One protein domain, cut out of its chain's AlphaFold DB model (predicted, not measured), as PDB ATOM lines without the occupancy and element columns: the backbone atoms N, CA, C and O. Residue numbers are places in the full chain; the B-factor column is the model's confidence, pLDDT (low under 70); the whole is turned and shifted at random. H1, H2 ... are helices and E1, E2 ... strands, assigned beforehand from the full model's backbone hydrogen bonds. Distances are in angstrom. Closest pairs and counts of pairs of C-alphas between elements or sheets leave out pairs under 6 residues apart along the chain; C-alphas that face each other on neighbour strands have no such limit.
ATOM      1  N   GLY A 234     -15.386 -58.607 -18.675       94.69
ATOM      2  CA  GLY A 234     -16.292 -57.484 -18.822       94.69
ATOM      3  C   GLY A 234     -15.843 -56.268 -18.011       94.69
ATOM      4  O   GLY A 234     -14.784 -56.223 -17.394       94.69
ATOM      5  N   THR A 235     -16.698 -55.269 -18.038       95.81
ATOM      6  CA  THR A 235     -16.569 -53.941 -17.463       95.81
ATOM      7  C   THR A 235     -17.916 -53.568 -16.868       95.81
ATOM      8  O   THR A 235     -18.976 -53.730 -17.482       95.81
ATOM      9  N   PHE A 236     -17.869 -53.054 -15.656       98.06
ATOM     10  CA  PHE A 236     -19.002 -52.414 -15.035       98.06
ATOM     11  C   PHE A 236     -18.537 -51.071 -14.494       98.06
ATOM     12  O   PHE A 236     -17.482 -50.972 -13.872       98.06
ATOM     13  N   SER A 237     -19.296 -50.022 -14.784       97.69
ATOM     14  CA  SER A 237     -18.966 -48.680 -14.317       97.69
ATOM     15  C   SER A 237     -20.224 -47.872 -14.097       97.69
ATOM     16  O   SER A 237     -21.132 -47.908 -14.929       97.69
ATOM     17  N   VAL A 238     -20.216 -47.073 -13.039       98.25
ATOM     18  CA  VAL A 238     -21.188 -46.011 -12.790       98.25
ATOM     19  C   VAL A 238     -20.388 -44.743 -12.553       98.25
ATOM     20  O   VAL A 238     -19.507 -44.720 -11.692       98.25
ATOM     21  N   ARG A 239     -20.659 -43.707 -13.343       97.62
ATOM     22  CA  ARG A 239     -19.959 -42.420 -13.262       97.62
ATOM     23  C   ARG A 239     -20.921 -41.265 -13.473       97.62
ATOM     24  O   ARG A 239     -21.978 -41.438 -14.084       97.62
ATOM     25  N   VAL A 240     -20.533 -40.093 -12.996       97.81
ATOM     26  CA  VAL A 240     -21.235 -38.847 -13.295       97.81
ATOM     27  C   VAL A 240     -21.088 -38.549 -14.790       97.81
ATOM     28  O   VAL A 240     -19.999 -38.635 -15.357       97.81
ATOM     29  N   LEU A 241     -22.212 -38.281 -15.451       98.12
ATOM     30  CA  LEU A 241     -22.273 -37.898 -16.860       98.12
ATOM     31  C   LEU A 241     -22.262 -36.372 -17.011       98.12
ATOM     32  O   LEU A 241     -21.612 -35.847 -17.912       98.12
ATOM     33  N   ASN A 242     -23.006 -35.679 -16.150       97.81
ATOM     34  CA  ASN A 242     -23.085 -34.224 -16.035       97.81
ATOM     35  C   ASN A 242     -23.663 -33.861 -14.652       97.81
ATOM     36  O   ASN A 242     -23.899 -34.749 -13.844       97.81
ATOM     37  N   GLU A 243     -23.936 -32.581 -14.399       97.44
ATOM     38  CA  GLU A 243     -24.412 -32.055 -13.104       97.44
ATOM     39  C   GLU A 243     -25.719 -32.679 -12.578       97.44
ATOM     40  O   GLU A 243     -25.994 -32.601 -11.385       97.44
ATOM     41  N   THR A 244     -26.524 -33.323 -13.428       98.06
ATOM     42  CA  THR A 244     -27.819 -33.907 -13.037       98.06
ATOM     43  C   THR A 244     -27.961 -35.384 -13.380       98.06
ATOM     44  O   THR A 244     -29.029 -35.965 -13.156       98.06
ATOM     45  N   ALA A 245     -26.916 -36.009 -13.932       98.50
ATOM     46  CA  ALA A 245     -27.025 -37.347 -14.483       98.50
ATOM     47  C   ALA A 245     -25.859 -38.275 -14.148       98.50
ATOM     48  O   ALA A 245     -24.690 -37.897 -14.204       98.50
ATOM     49  N   TYR A 246     -26.201 -39.543 -13.928       98.75
ATOM     50  CA  TYR A 246     -25.271 -40.666 -13.943       98.75
ATOM     51  C   TYR A 246     -25.408 -41.464 -15.234       98.75
ATOM     52  O   TYR A 246     -26.486 -41.548 -15.827       98.75
ATOM     53  N   ILE A 247     -24.319 -42.119 -15.620       98.62
ATOM     54  CA  ILE A 247     -24.298 -43.149 -16.652       98.62
ATOM     55  C   ILE A 247     -23.752 -44.448 -16.058       98.62
ATOM     56  O   ILE A 247     -22.671 -44.469 -15.465       98.62
ATOM     57  N   ALA A 248     -24.513 -45.525 -16.221       98.56
ATOM     58  CA  ALA A 248     -24.131 -46.881 -15.867       98.56
ATOM     59  C   ALA A 248     -23.924 -47.704 -17.141       98.56
ATOM     60  O   ALA A 248     -24.777 -47.716 -18.028       98.56
ATOM     61  N   THR A 249     -22.811 -48.420 -17.228       98.50
ATOM     62  CA  THR A 249     -22.505 -49.335 -18.333       98.50
ATOM     63  C   THR A 249     -22.222 -50.711 -17.759       98.50
ATOM     64  O   THR A 249     -21.476 -50.836 -16.788       98.50
ATOM     65  N   ASN A 250     -22.815 -51.741 -18.360       98.62
ATOM     66  CA  ASN A 250     -22.636 -53.125 -17.943       98.62
ATOM     67  C   ASN A 250     -22.419 -54.022 -19.166       98.62
ATOM     68  O   ASN A 250     -23.272 -54.083 -20.044       98.62
ATOM     69  N   ASN A 251     -21.313 -54.758 -19.204       98.25
ATOM     70  CA  ASN A 251     -21.089 -55.893 -20.111       98.25
ATOM     71  C   ASN A 251     -20.451 -57.081 -19.357       98.25
ATOM     72  O   ASN A 251     -19.672 -57.852 -19.922       98.25
ATOM     73  N   LYS A 252     -20.738 -57.199 -18.056       98.12
ATOM     74  CA  LYS A 252     -20.224 -58.270 -17.206       98.12
ATOM     75  C   LYS A 252     -20.846 -59.609 -17.575       98.12
ATOM     76  O   LYS A 252     -21.956 -59.694 -18.111       98.12
ATOM     77  N   LEU A 253     -20.109 -60.659 -17.236       98.38
ATOM     78  CA  LEU A 253     -20.520 -62.046 -17.399       98.38
ATOM     79  C   LEU A 253     -20.591 -62.735 -16.031       98.38
ATOM     80  O   LEU A 253     -19.852 -62.379 -15.109       98.38
ATOM     81  N   ASP A 254     -21.447 -63.744 -15.913       98.19
ATOM     82  CA  ASP A 254     -21.423 -64.691 -14.806       98.19
ATOM     83  C   ASP A 254     -20.237 -65.666 -14.922       98.19
ATOM     84  O   ASP A 254     -19.536 -65.718 -15.937       98.19
ATOM     85  N   VAL A 255     -19.997 -66.463 -13.878       97.75
ATOM     86  CA  VAL A 255     -18.908 -67.466 -13.857       97.75
ATOM     87  C   VAL A 255     -19.061 -68.576 -14.900       97.75
ATOM     88  O   VAL A 255     -18.115 -69.323 -15.134       97.75
ATOM     89  N   TYR A 256     -20.219 -68.680 -15.549       97.62
ATOM     90  CA  TYR A 256     -20.486 -69.625 -16.629       97.62
ATOM     91  C   TYR A 256     -20.328 -68.984 -18.019       97.62
ATOM     92  O   TYR A 256     -20.492 -69.666 -19.028       97.62
ATOM     93  N   GLY A 257     -19.982 -67.693 -18.082       97.62
ATOM     94  CA  GLY A 257     -19.791 -66.937 -19.316       97.62
ATOM     95  C   GLY A 257     -21.070 -66.332 -19.899       97.62
ATOM     96  O   GLY A 257     -21.030 -65.828 -21.021       97.62
ATOM     97  N   ASN A 258     -22.193 -66.355 -19.177       98.19
ATOM     98  CA  ASN A 258     -23.436 -65.737 -19.638       98.19
ATOM     99  C   ASN A 258     -23.476 -64.248 -19.268       98.19
ATOM    100  O   ASN A 258     -23.011 -63.886 -18.188       98.19
ATOM    101  N   PRO A 259     -24.073 -63.375 -20.096       98.19
ATOM    102  CA  PRO A 259     -24.314 -61.982 -19.723       98.19
ATOM    103  C   PRO A 259     -25.114 -61.877 -18.417       98.19
ATOM    104  O   PRO A 259     -26.113 -62.579 -18.250       98.19
ATOM    105  N   VAL A 260     -24.685 -61.008 -17.496       98.00
ATOM    106  CA  VAL A 260     -25.303 -60.876 -16.167       98.00
ATOM    107  C   VAL A 260     -25.766 -59.453 -15.883       98.00
ATOM    108  O   VAL A 260     -25.075 -58.475 -16.169       98.00
ATOM    109  N   GLU A 261     -26.958 -59.340 -15.311       97.94
ATOM    110  CA  GLU A 261     -27.508 -58.070 -14.851       97.94
ATOM    111  C   GLU A 261     -26.900 -57.681 -13.503       97.94
ATOM    112  O   GLU A 261     -26.600 -58.539 -12.668       97.94
ATOM    113  N   ILE A 262     -26.723 -56.381 -13.280       97.94
ATOM    114  CA  ILE A 262     -26.097 -55.859 -12.064       97.94
ATOM    115  C   ILE A 262     -27.048 -54.873 -11.385       97.94
ATOM    116  O   ILE A 262     -27.450 -53.907 -12.032       97.94
ATOM    117  N   PRO A 263     -27.412 -55.079 -10.104       97.94
ATOM    118  CA  PRO A 263     -28.126 -54.067  -9.346       97.94
ATOM    119  C   PRO A 263     -27.222 -52.851  -9.137       97.94
ATOM    120  O   PRO A 263     -26.031 -52.989  -8.855       97.94
ATOM    121  N   VAL A 264     -27.799 -51.662  -9.244       97.88
ATOM    122  CA  VAL A 264     -27.128 -50.381  -9.019       97.88
ATOM    123  C   VAL A 264     -28.010 -49.495  -8.165       97.88
ATOM    124  O   VAL A 264     -29.225 -49.477  -8.345       97.88
ATOM    125  N   ARG A 265     -27.392 -48.738  -7.259       97.56
ATOM    126  CA  ARG A 265     -28.043 -47.687  -6.479       97.56
ATOM    127  C   ARG A 265     -27.268 -46.379  -6.643       97.56
ATOM    128  O   ARG A 265     -26.221 -46.185  -6.029       97.56
ATOM    129  N   VAL A 266     -27.793 -45.462  -7.449       97.56
ATOM    130  CA  VAL A 266     -27.224 -44.110  -7.578       97.56
ATOM    131  C   VAL A 266     -27.815 -43.183  -6.519       97.56
ATOM    132  O   VAL A 266     -28.993 -43.300  -6.189       97.56
ATOM    133  N   LYS A 267     -26.989 -42.277  -5.984       96.94
ATOM    134  CA  LYS A 267     -27.350 -41.332  -4.919       96.94
ATOM    135  C   LYS A 267     -27.317 -39.900  -5.449       96.94
ATOM    136  O   LYS A 267     -26.330 -39.501  -6.058       96.94
ATOM    137  N   TYR A 268     -28.351 -39.128  -5.173       97.50
ATOM    138  CA  TYR A 268     -28.426 -37.686  -5.384       97.50
ATOM    139  C   TYR A 268     -28.663 -37.024  -4.028       97.50
ATOM    140  O   TYR A 268     -29.420 -37.569  -3.231       97.50
ATOM    141  N   THR A 269     -28.090 -35.854  -3.770       97.38
ATOM    142  CA  THR A 269     -28.553 -34.988  -2.674       97.38
ATOM    143  C   THR A 269     -29.258 -33.788  -3.297       97.38
ATOM    144  O   THR A 269     -28.666 -33.078  -4.100       97.38
ATOM    145  N   ILE A 270     -30.539 -33.587  -2.982       97.56
ATOM    146  CA  ILE A 270     -31.380 -32.535  -3.571       97.56
ATOM    147  C   ILE A 270     -31.915 -31.653  -2.452       97.56
ATOM    148  O   ILE A 270     -32.742 -32.096  -1.653       97.56
ATOM    149  N   GLY A 271     -31.415 -30.419  -2.357       96.31
ATOM    150  CA  GLY A 271     -31.791 -29.507  -1.269       96.31
ATOM    151  C   GLY A 271     -31.560 -30.103   0.126       96.31
ATOM    152  O   GLY A 271     -32.370 -29.899   1.028       96.31
ATOM    153  N   GLY A 272     -30.493 -30.894   0.285       94.75
ATOM    154  CA  GLY A 272     -30.154 -31.595   1.528       94.75
ATOM    155  C   GLY A 272     -30.904 -32.910   1.773       94.75
ATOM    156  O   GLY A 272     -30.687 -33.528   2.808       94.75
ATOM    157  N   THR A 273     -31.768 -33.353   0.853       95.50
ATOM    158  CA  THR A 273     -32.440 -34.663   0.933       95.50
ATOM    159  C   THR A 273     -31.708 -35.691   0.077       95.50
ATOM    160  O   THR A 273     -31.520 -35.465  -1.118       95.50
ATOM    161  N   ASP A 274     -31.344 -36.832   0.658       95.38
ATOM    162  CA  ASP A 274     -30.733 -37.937  -0.080       95.38
ATOM    163  C   ASP A 274     -31.796 -38.749  -0.832       95.38
ATOM    164  O   ASP A 274     -32.701 -39.339  -0.241       95.38
ATOM    165  N   VAL A 275     -31.669 -38.782  -2.157       97.00
ATOM    166  CA  VAL A 275     -32.535 -39.507  -3.087       97.00
ATOM    167  C   VAL A 275     -31.746 -40.612  -3.761       97.00
ATOM    168  O   VAL A 275     -30.679 -40.387  -4.331       97.00
ATOM    169  N   TYR A 276     -32.303 -41.813  -3.752       97.31
ATOM    170  CA  TYR A 276     -31.692 -42.993  -4.333       97.31
ATOM    171  C   TYR A 276     -32.538 -43.515  -5.486       97.31
ATOM    172  O   TYR A 276     -33.742 -43.712  -5.338       97.31
ATOM    173  N   ILE A 277     -31.899 -43.791  -6.623       98.00
ATOM    174  CA  ILE A 277     -32.513 -44.552  -7.716       98.00
ATOM    175  C   ILE A 277     -31.853 -45.924  -7.734       98.00
ATOM    176  O   ILE A 277     -30.633 -46.029  -7.882       98.00
ATOM    177  N   VAL A 278     -32.659 -46.968  -7.567       97.75
ATOM    178  CA  VAL A 278     -32.207 -48.360  -7.600       97.75
ATOM    179  C   VAL A 278     -32.713 -49.003  -8.871       97.75
ATOM    180  O   VAL A 278     -33.906 -48.941  -9.144       97.75
ATOM    181  N   ALA A 279     -31.826 -49.638  -9.629       98.06
ATOM    182  CA  ALA A 279     -32.177 -50.282 -10.886       98.06
ATOM    183  C   ALA A 279     -31.408 -51.586 -11.096       98.06
ATOM    184  O   ALA A 279     -30.277 -51.736 -10.630       98.06
ATOM    185  N   MET A 280     -32.006 -52.502 -11.853       97.94
ATOM    186  CA  MET A 280     -31.286 -53.621 -12.456       97.94
ATOM    187  C   MET A 280     -30.729 -53.167 -13.804       97.94
ATOM    188  O   MET A 280     -31.482 -52.747 -14.676       97.94
ATOM    189  N   ILE A 281     -29.406 -53.217 -13.974       98.19
ATOM    190  CA  ILE A 281     -28.736 -52.835 -15.221       98.19
ATOM    191  C   ILE A 281     -28.555 -54.083 -16.085       98.19
ATOM    192  O   ILE A 281     -27.711 -54.923 -15.739       98.19
ATOM    193  N   PRO A 282     -29.277 -54.222 -17.213       98.19
ATOM    194  CA  PRO A 282     -29.148 -55.403 -18.048       98.19
ATOM    195  C   PRO A 282     -27.748 -55.507 -18.655       98.19
ATOM    196  O   PRO A 282     -27.043 -54.510 -18.842       98.19
ATOM    197  N   ALA A 283     -27.326 -56.720 -18.982       97.44
ATOM    198  CA  ALA A 283     -26.032 -56.923 -19.613       97.44
ATOM    199  C   ALA A 283     -25.983 -56.324 -21.030       97.44
ATOM    200  O   ALA A 283     -26.970 -56.338 -21.762       97.44
ATOM    201  N   ASN A 284     -24.806 -55.855 -21.438       97.69
ATOM    202  CA  ASN A 284     -24.541 -55.183 -22.714       97.69
ATOM    203  C   ASN A 284     -25.387 -53.921 -22.937       97.69
ATOM    204  O   ASN A 284     -25.749 -53.602 -24.071       97.69
ATOM    205  N   THR A 285     -25.696 -53.196 -21.863       98.38
ATOM    206  CA  THR A 285     -26.482 -51.962 -21.937       98.38
ATOM    207  C   THR A 285     -25.738 -50.763 -21.374       98.38
ATOM    208  O   THR A 285     -24.707 -50.865 -20.701       98.38
ATOM    209  N   THR A 286     -26.270 -49.589 -21.700       98.56
ATOM    210  CA  THR A 286     -25.910 -48.317 -21.087       98.56
ATOM    211  C   THR A 286     -27.192 -47.648 -20.618       98.56
ATOM    212  O   THR A 286     -28.116 -47.439 -21.408       98.56
ATOM    213  N   ILE A 287     -27.239 -47.335 -19.331       98.62
ATOM    214  CA  ILE A 287     -28.377 -46.724 -18.660       98.62
ATOM    215  C   ILE A 287     -27.982 -45.326 -18.200       98.62
ATOM    216  O   ILE A 287     -26.903 -45.135 -17.641       98.62
ATOM    217  N   VAL A 288     -28.851 -44.352 -18.437       98.69
ATOM    218  CA  VAL A 288     -28.706 -42.988 -17.928       98.69
ATOM    219  C   VAL A 288     -29.761 -42.763 -16.856       98.69
ATOM    220  O   VAL A 288     -30.932 -43.093 -17.047       98.69
ATOM    221  N   PHE A 289     -29.342 -42.197 -15.732       98.56
ATOM    222  CA  PHE A 289     -30.218 -41.719 -14.669       98.56
ATOM    223  C   PHE A 289     -30.111 -40.205 -14.649       98.56
ATOM    224  O   PHE A 289     -29.026 -39.696 -14.399       98.56
ATOM    225  N   ASN A 290     -31.190 -39.488 -14.939       98.50
ATOM    226  CA  ASN A 290     -31.207 -38.031 -14.979       98.50
ATOM    227  C   ASN A 290     -32.320 -37.484 -14.086       98.50
ATOM    228  O   ASN A 290     -33.418 -38.035 -14.058       98.50
ATOM    229  N   ILE A 291     -32.054 -36.374 -13.403       98.38
ATOM    230  CA  ILE A 291     -33.080 -35.590 -12.713       98.38
ATOM    231  C   ILE A 291     -33.216 -34.263 -13.447       98.38
ATOM    232  O   ILE A 291     -32.264 -33.495 -13.505       98.38
ATOM    233  N   ASN A 292     -34.387 -33.988 -14.020       98.06
ATOM    234  CA  ASN A 292     -34.629 -32.764 -14.778       98.06
ATOM    235  C   ASN A 292     -35.228 -31.662 -13.878       98.06
ATOM    236  O   ASN A 292     -36.445 -31.660 -13.658       98.06
ATOM    237  N   PRO A 293     -34.436 -30.694 -13.370       96.94
ATOM    238  CA  PRO A 293     -34.947 -29.648 -12.482       96.94
ATOM    239  C   PRO A 293     -35.936 -28.695 -13.175       96.94
ATOM    240  O   PRO A 293     -36.784 -28.113 -12.503       96.94
ATOM    241  N   ALA A 294     -35.879 -28.556 -14.507       97.06
ATOM    242  CA  ALA A 294     -36.797 -27.698 -15.263       97.06
ATOM    243  C   ALA A 294     -38.208 -28.298 -15.393       97.06
ATOM    244  O   ALA A 294     -39.177 -27.568 -15.595       97.06
ATOM    245  N   GLU A 295     -38.332 -29.617 -15.242       95.94
ATOM    246  CA  GLU A 295     -39.593 -30.357 -15.306       95.94
ATOM    247  C   GLU A 295     -39.977 -30.873 -13.918       95.94
ATOM    248  O   GLU A 295     -40.247 -32.052 -13.726       95.94
ATOM    249  N   ASN A 296     -39.984 -29.987 -12.919       95.38
ATOM    250  CA  ASN A 296     -40.417 -30.331 -11.562       95.38
ATOM    251  C   ASN A 296     -39.588 -31.480 -10.942       95.38
ATOM    252  O   ASN A 296     -40.127 -32.367 -10.275       95.38
ATOM    253  N   TYR A 297     -38.273 -31.484 -11.192       96.56
ATOM    254  CA  TYR A 297     -37.350 -32.538 -10.748       96.56
ATOM    255  C   TYR A 297     -37.803 -33.938 -11.195       96.56
ATOM    256  O   TYR A 297     -37.801 -34.889 -10.411       96.56
ATOM    257  N   LEU A 298     -38.240 -34.057 -12.452       97.62
ATOM    258  CA  LEU A 298     -38.662 -35.322 -13.047       97.62
ATOM    259  C   LEU A 298     -37.476 -36.283 -13.161       97.62
ATOM    260  O   LEU A 298     -36.464 -35.958 -13.787       97.62
ATOM    261  N   VAL A 299     -37.618 -37.483 -12.600       98.00
ATOM    262  CA  VAL A 299     -36.663 -38.574 -12.814       98.00
ATOM    263  C   VAL A 299     -36.871 -39.158 -14.210       98.00
ATOM    264  O   VAL A 299     -37.957 -39.616 -14.560       98.00
ATOM    265  N   GLN A 300     -35.808 -39.155 -15.006       97.88
ATOM    266  CA  GLN A 300     -35.769 -39.666 -16.368       97.88
ATOM    267  C   GLN A 300     -34.714 -40.767 -16.460       97.88
ATOM    268  O   GLN A 300     -33.543 -40.561 -16.136       97.88
ATOM    269  N   THR A 301     -35.111 -41.947 -16.925       98.31
ATOM    270  CA  THR A 301     -34.185 -43.055 -17.151       98.31
ATOM    271  C   THR A 301     -34.671 -43.956 -18.277       98.31
ATOM    272  O   THR A 301     -35.866 -44.028 -18.556       98.31
ATOM    273  N   ASN A 302     -33.737 -44.640 -18.934       97.94
ATOM    274  CA  ASN A 302     -34.024 -45.728 -19.867       97.94
ATOM    275  C   ASN A 302     -33.939 -47.119 -19.207       97.94
ATOM    276  O   ASN A 302     -33.992 -48.121 -19.920       97.94
ATOM    277  N   ALA A 303     -33.787 -47.201 -17.878       97.75
ATOM    278  CA  ALA A 303     -33.924 -48.454 -17.140       97.75
ATOM    279  C   ALA A 303     -35.372 -48.962 -17.198       97.75
ATOM    280  O   ALA A 303     -36.313 -48.189 -17.040       97.75
ATOM    281  N   THR A 304     -35.554 -50.269 -17.392       96.44
ATOM    282  CA  THR A 304     -36.883 -50.903 -17.415       96.44
ATOM    283  C   THR A 304     -37.332 -51.395 -16.043       96.44
ATOM    284  O   THR A 304     -38.528 -51.459 -15.782       96.44
ATOM    285  N   GLU A 305     -36.387 -51.727 -15.164       97.12
ATOM    286  CA  GLU A 305     -36.648 -52.203 -13.806       97.12
ATOM    287  C   GLU A 305     -35.928 -51.301 -12.807       97.12
ATOM    288  O   GLU A 305     -34.712 -51.404 -12.620       97.12
ATOM    289  N   PHE A 306     -36.674 -50.387 -12.188       97.88
ATOM    290  CA  PHE A 306     -36.134 -49.466 -11.195       97.88
ATOM    291  C   PHE A 306     -37.200 -49.003 -10.200       97.88
ATOM    292  O   PHE A 306     -38.394 -49.188 -10.414       97.88
ATOM    293  N   TYR A 307     -36.758 -48.382  -9.116       97.50
ATOM    294  CA  TYR A 307     -37.591 -47.593  -8.214       97.50
ATOM    295  C   TYR A 307     -36.763 -46.450  -7.621       97.50
ATOM    296  O   TYR A 307     -35.529 -46.469  -7.658       97.50
ATOM    297  N   VAL A 308     -37.445 -45.450  -7.073       97.88
ATOM    298  CA  VAL A 308     -36.824 -44.307  -6.396       97.88
ATOM    299  C   VAL A 308     -37.214 -44.335  -4.926       97.88
ATOM    300  O   VAL A 308     -38.366 -44.631  -4.611       97.88
ATOM    301  N   TYR A 309     -36.287 -44.022  -4.024       96.44
ATOM    302  CA  TYR A 309     -36.622 -43.813  -2.619       96.44
ATOM    303  C   TYR A 309     -35.812 -42.697  -1.964       96.44
ATOM    304  O   TYR A 309     -34.718 -42.361  -2.411       96.44
ATOM    305  N   PHE A 310     -36.358 -42.128  -0.891       95.62
ATOM    306  CA  PHE A 310     -35.700 -41.129  -0.043       95.62
ATOM    307  C   PHE A 310     -36.330 -41.117   1.355       95.62
ATOM    308  O   PHE A 310     -37.485 -41.520   1.528       95.62
ATOM    309  N   THR A 311     -35.585 -40.641   2.349       89.62
ATOM    310  CA  THR A 311     -36.072 -40.390   3.716       89.62
ATOM    311  C   THR A 311     -36.176 -38.881   3.943       89.62
ATOM    312  O   THR A 311     -35.419 -38.105   3.362       89.62
ATOM    313  N   LYS A 312     -37.158 -38.436   4.734       78.50
ATOM    314  CA  LYS A 312     -37.410 -36.998   4.957       78.50
ATOM    315  C   LYS A 312     -37.656 -36.634   6.416       78.50
ATOM    316  O   LYS A 312     -37.218 -35.577   6.856       78.50
ATOM    317  N   GLU A 313     -38.385 -37.477   7.143       73.81
ATOM    318  CA  GLU A 313     -38.886 -37.146   8.486       73.81
ATOM    319  C   GLU A 313     -38.351 -38.084   9.573       73.81
ATOM    320  O   GLU A 313     -38.122 -37.637  10.697       73.81
ATOM    321  N   ASP A 314     -38.089 -39.351   9.244       77.75
ATOM    322  CA  ASP A 314     -37.374 -40.284  10.108       77.75
ATOM    323  C   ASP A 314     -36.492 -41.237   9.279       77.75
ATOM    324  O   ASP A 314     -36.742 -41.475   8.095       77.75
ATOM    325  N   ASP A 315     -35.444 -41.769   9.911       73.44
ATOM    326  CA  ASP A 315     -34.476 -42.674   9.274       73.44
ATOM    327  C   ASP A 315     -35.023 -44.102   9.083       73.44
ATOM    328  O   ASP A 315     -34.328 -44.976   8.563       73.44
ATOM    329  N   TYR A 316     -36.257 -44.369   9.520       75.19
ATOM    330  CA  TYR A 316     -36.861 -45.700   9.537       75.19
ATOM    331  C   TYR A 316     -37.891 -45.907   8.420       75.19
ATOM    332  O   TYR A 316     -38.170 -47.051   8.056       75.19
ATOM    333  N   ASN A 317     -38.434 -44.828   7.857       83.75
ATOM    334  CA  ASN A 317     -39.480 -44.836   6.848       83.75
ATOM    335  C   ASN A 317     -39.011 -44.100   5.590       83.75
ATOM    336  O   ASN A 317     -38.825 -42.882   5.570       83.75
ATOM    337  N   ALA A 318     -38.873 -44.852   4.500       91.06
ATOM    338  CA  ALA A 318     -38.590 -44.296   3.185       91.06
ATOM    339  C   ALA A 318     -39.886 -44.071   2.397       91.06
ATOM    340  O   ALA A 318     -40.784 -44.914   2.390       91.06
ATOM    341  N   THR A 319     -39.953 -42.959   1.669       94.69
ATOM    342  CA  THR A 319     -40.924 -42.802   0.579       94.69
ATOM    343  C   THR A 319     -40.407 -43.563  -0.631       94.69
ATOM    344  O   THR A 319     -39.249 -43.385  -0.997       94.69
ATOM    345  N   ILE A 320     -41.248 -44.396  -1.250       95.19
ATOM    346  CA  ILE A 320     -40.902 -45.190  -2.437       95.19
ATOM    347  C   ILE A 320     -41.792 -44.757  -3.603       95.19
ATOM    348  O   ILE A 320     -43.015 -44.720  -3.474       95.19
ATOM    349  N   ILE A 321     -41.178 -44.466  -4.749       96.81
ATOM    350  CA  ILE A 321     -41.858 -44.127  -6.000       96.81
ATOM    351  C   ILE A 321     -41.536 -45.206  -7.037       96.81
ATOM    352  O   ILE A 321     -40.368 -45.496  -7.308       96.81
ATOM    353  N   LEU A 322     -42.583 -45.799  -7.608       96.44
ATOM    354  CA  LEU A 322     -42.491 -46.827  -8.644       96.44
ATOM    355  C   LEU A 322     -42.614 -46.211 -10.053       96.44
ATOM    356  O   LEU A 322     -43.214 -45.138 -10.178       96.44
ATOM    357  N   PRO A 323     -42.073 -46.854 -11.106       92.56
ATOM    358  CA  PRO A 323     -42.054 -46.317 -12.473       92.56
ATOM    359  C   PRO A 323     -43.430 -45.991 -13.066       92.56
ATOM    360  O   PRO A 323     -43.532 -45.140 -13.944       92.56
ATOM    361  N   GLU A 324     -44.486 -46.664 -12.610       92.25
ATOM    362  CA  GLU A 324     -45.870 -46.427 -13.027       92.25
ATOM    363  C   GLU A 324     -46.490 -45.143 -12.448       92.25
ATOM    364  O   GLU A 324     -47.547 -44.710 -12.912       92.25
ATOM    365  N   ASN A 325     -45.850 -44.533 -11.448       92.75
ATOM    366  CA  ASN A 325     -46.306 -43.299 -10.819       92.75
ATOM    367  C   ASN A 325     -45.694 -42.064 -11.497       92.75
ATOM    368  O   ASN A 325     -44.756 -42.143 -12.285       92.75
ATOM    369  N   GLU A 326     -46.194 -40.878 -11.144       91.00
ATOM    370  CA  GLU A 326     -45.543 -39.626 -11.523       91.00
ATOM    371  C   GLU A 326     -44.177 -39.512 -10.822       91.00
ATOM    372  O   GLU A 326     -44.090 -39.357  -9.604       91.00
ATOM    373  N   LEU A 327     -43.097 -39.571 -11.602       95.00
ATOM    374  CA  LEU A 327     -41.710 -39.550 -11.121       95.00
ATOM    375  C   LEU A 327     -41.183 -38.134 -10.817       95.00
ATOM    376  O   LEU A 327     -39.985 -37.866 -10.922       95.00
ATOM    377  N   SER A 328     -42.074 -37.204 -10.475       96.81
ATOM    378  CA  SER A 328     -41.723 -35.825 -10.138       96.81
ATOM    379  C   SER A 328     -41.409 -35.696  -8.646       96.81
ATOM    380  O   SER A 328     -42.295 -35.797  -7.796       96.81
ATOM    381  N   LEU A 329     -40.142 -35.441  -8.313       96.94
ATOM    382  CA  LEU A 329     -39.685 -35.335  -6.920       96.94
ATOM    383  C   LEU A 329     -40.222 -34.086  -6.206       96.94
ATOM    384  O   LEU A 329     -40.463 -34.097  -4.996       96.94
ATOM    385  N   ALA A 330     -40.488 -33.019  -6.952       96.56
ATOM    386  CA  ALA A 330     -41.047 -31.798  -6.391       96.56
ATOM    387  C   ALA A 330     -42.484 -31.975  -5.866       96.56
ATOM    388  O   ALA A 330     -42.853 -31.294  -4.911       96.56
ATOM    389  N   SER A 331     -43.256 -32.947  -6.374       95.75
ATOM    390  CA  SER A 331     -44.561 -33.329  -5.800       95.75
ATOM    391  C   SER A 331     -44.454 -33.846  -4.355       95.75
ATOM    392  O   SER A 331     -45.442 -33.857  -3.624       95.75
ATOM    393  N   TYR A 332     -43.244 -34.198  -3.909       95.06
ATOM    394  CA  TYR A 332     -42.920 -34.616  -2.541       95.06
ATOM    395  C   TYR A 332     -42.143 -33.541  -1.751       95.06
ATOM    396  O   TYR A 332     -41.676 -33.772  -0.627       95.06
ATOM    397  N   ASN A 333     -42.041 -32.328  -2.307       95.94
ATOM    398  CA  ASN A 333     -41.208 -31.223  -1.826       95.94
ATOM    399  C   ASN A 333     -39.711 -31.571  -1.746       95.94
ATOM    400  O   ASN A 333     -39.019 -31.100  -0.844       95.94
ATOM    401  N   VAL A 334     -39.218 -32.403  -2.664       96.75
ATOM    402  CA  VAL A 334     -37.784 -32.652  -2.839       96.75
ATOM    403  C   VAL A 334     -37.303 -31.769  -3.989       96.75
ATOM    404  O   VAL A 334     -37.519 -32.067  -5.161       96.75
ATOM    405  N   THR A 335     -36.730 -30.619  -3.632       97.12
ATOM    406  CA  THR A 335     -36.286 -29.557  -4.554       97.12
ATOM    407  C   THR A 335     -35.030 -28.889  -3.996       97.12
ATOM    408  O   THR A 335     -34.781 -28.980  -2.797       97.12
ATOM    409  N   GLY A 336     -34.253 -28.203  -4.833       97.06
ATOM    410  CA  GLY A 336     -33.022 -27.513  -4.436       97.06
ATOM    411  C   GLY A 336     -31.858 -27.759  -5.396       97.06
ATOM    412  O   GLY A 336     -32.054 -28.227  -6.519       97.06
ATOM    413  N   GLU A 337     -30.652 -27.412  -4.952       97.50
ATOM    414  CA  GLU A 337     -29.407 -27.763  -5.642       97.50
ATOM    415  C   GLU A 337     -29.235 -29.286  -5.675       97.50
ATOM    416  O   GLU A 337     -29.607 -29.961  -4.713       97.50
ATOM    417  N   ILE A 338     -28.739 -29.806  -6.801       97.94
ATOM    418  CA  ILE A 338     -28.473 -31.231  -7.009       97.94
ATOM    419  C   ILE A 338     -26.975 -31.454  -6.829       97.94
ATOM    420  O   ILE A 338     -26.169 -30.872  -7.549       97.94
ATOM    421  N   GLU A 339     -26.621 -32.343  -5.911       97.75
ATOM    422  CA  GLU A 339     -25.257 -32.814  -5.704       97.75
ATOM    423  C   GLU A 339     -25.161 -34.302  -6.060       97.75
ATOM    424  O   GLU A 339     -26.048 -35.109  -5.747       97.75
ATOM    425  N   LEU A 340     -24.064 -34.663  -6.725       96.50
ATOM    426  CA  LEU A 340     -23.757 -36.021  -7.156       96.50
ATOM    427  C   LEU A 340     -22.510 -36.537  -6.431       96.50
ATOM    428  O   LEU A 340     -21.604 -35.776  -6.100       96.50
ATOM    429  N   TYR A 341     -22.446 -37.850  -6.230       92.88
ATOM    430  CA  TYR A 341     -21.341 -38.549  -5.587       92.88
ATOM    431  C   TYR A 341     -20.627 -39.425  -6.609       92.88
ATOM    432  O   TYR A 341     -21.171 -40.431  -7.078       92.88
ATOM    433  N   GLU A 342     -19.386 -39.070  -6.918       92.81
ATOM    434  CA  GLU A 342     -18.520 -39.875  -7.775       92.81
ATOM    435  C   GLU A 342     -17.967 -41.091  -7.034       92.81
ATOM    436  O   GLU A 342     -17.687 -41.035  -5.838       92.81
ATOM    437  N   SER A 343     -17.819 -42.199  -7.759       91.50
ATOM    438  CA  SER A 343     -17.124 -43.381  -7.261       91.50
ATOM    439  C   SER A 343     -15.623 -43.134  -7.157       91.50
ATOM    440  O   SER A 343     -15.031 -42.387  -7.941       91.50
ATOM    441  N   VAL A 344     -14.990 -43.786  -6.187       92.75
ATOM    442  CA  VAL A 344     -13.540 -43.745  -6.016       92.75
ATOM    443  C   VAL A 344     -12.928 -44.864  -6.847       92.75
ATOM    444  O   VAL A 344     -13.288 -46.030  -6.709       92.75
ATOM    445  N   THR A 345     -11.981 -44.514  -7.718       93.19
ATOM    446  CA  THR A 345     -11.199 -45.506  -8.464       93.19
ATOM    447  C   THR A 345      -9.897 -45.780  -7.727       93.19
ATOM    448  O   THR A 345      -9.012 -44.928  -7.667       93.19
ATOM    449  N   LEU A 346      -9.771 -46.987  -7.189       93.19
ATOM    450  CA  LEU A 346      -8.562 -47.469  -6.542       93.19
ATOM    451  C   LEU A 346      -7.699 -48.245  -7.534       93.19
ATOM    452  O   LEU A 346      -8.192 -49.036  -8.339       93.19
ATOM    453  N   THR A 347      -6.387 -48.056  -7.439       93.31
ATOM    454  CA  THR A 347      -5.400 -48.805  -8.220       93.31
ATOM    455  C   THR A 347      -4.496 -49.592  -7.288       93.31
ATOM    456  O   THR A 347      -4.019 -49.051  -6.286       93.31
ATOM    457  N   SER A 348      -4.215 -50.846  -7.640       92.56
ATOM    458  CA  SER A 348      -3.202 -51.628  -6.932       92.56
ATOM    459  C   SER A 348      -1.844 -50.923  -7.030       92.56
ATOM    460  O   SER A 348      -1.475 -50.477  -8.124       92.56
ATOM    461  N   PRO A 349      -1.087 -50.787  -5.926       89.69
ATOM    462  CA  PRO A 349       0.234 -50.191  -5.995       89.69
ATOM    463  C   PRO A 349       1.121 -51.045  -6.896       89.69
ATOM    464  O   PRO A 349       1.250 -52.256  -6.707       89.69
TER     465      PRO A 349
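Overview. This is residues 234 to 349 of the 473 residues of the protein "Metallophosphoesterase" of Thermosphaera aggregans (UniProt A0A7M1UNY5). Two antiparallel sheets lie face to face as a sandwich, E8 E7 E4 E3 E9 on one side and E1 E2 E5 E6 on the other, with the short helix H1 at one end, grazing both. After E9 a tail runs away from the sheets to Pro 349. The printed part has 116 residues, with nine named strands and one named helix in the order E1 E2 E3 E4 E5 E6 E7 E8 H1 E9; the class is mostly strand. It is compact, with a radius of gyration of the C-alphas of 15.2 A and spans of 45 by 37 by 30 A.

Arrangement. The larger sheet runs E8 (residues 319 to 321), E7 (306 to 310), E4 (273 to 281), E3 (262 to 270), E9 (338 to 340), and is twisted, its C-alphas lying up to 4.5 A off its best plane. E3 and E4, a hairpin, have N 264 and O 279 within hydrogen-bond range at 2.8 A. E7 and E4 have N 276 and O 309 at 2.8 A, E8 and E7 N 321 and O 308 at 2.8 A, and E3 and E9 N 339 and O 269 at 2.8 A. The second sheet runs E1 (236 to 242), E2 (245 to 250), E5 (285 to 292), E6 (298 to 301). Here N 247 and O 239 of E1 and E2 are 2.9 A apart, N 248 and O 287 of E2 and E5 2.8 A, and N 290 and O 300 of E5 and E6 2.8 A. The parts of the sheets that face each other are 9.4 A centre to centre, their best planes 21 degrees apart. The closest C-alphas of E2 and E4, those of Asn 250 and Ile 281, are 6.7 A apart. H1 (329 to 332) only grazes each sheet; it is too short for an O i to N i+4 pair, and its one O i to N i+3 pair is within range.

Along the chain. E1 begins at C-alpha 236, (-19.002, -52.414, -15.035). E3 spans 25.4 A, E4 24.6 A, E5 22.0 A, E1 18.7 A, E2 16.7 A, E7 13.9 A and E6 9.8 A; E8, E9 and H1 are shorter. E9 ends at C-alpha 340, (-23.757, -36.021, -7.156).

Size, cuts and confidence. The two C-alphas farthest apart, those of Ser 331 and Pro 349, are 47.9 A apart. The printed part has no cut. The link from E2 to E3, with 11 residues, is long. The mean pLDDT of the printed part is 95.6, and no printed residue is under 70.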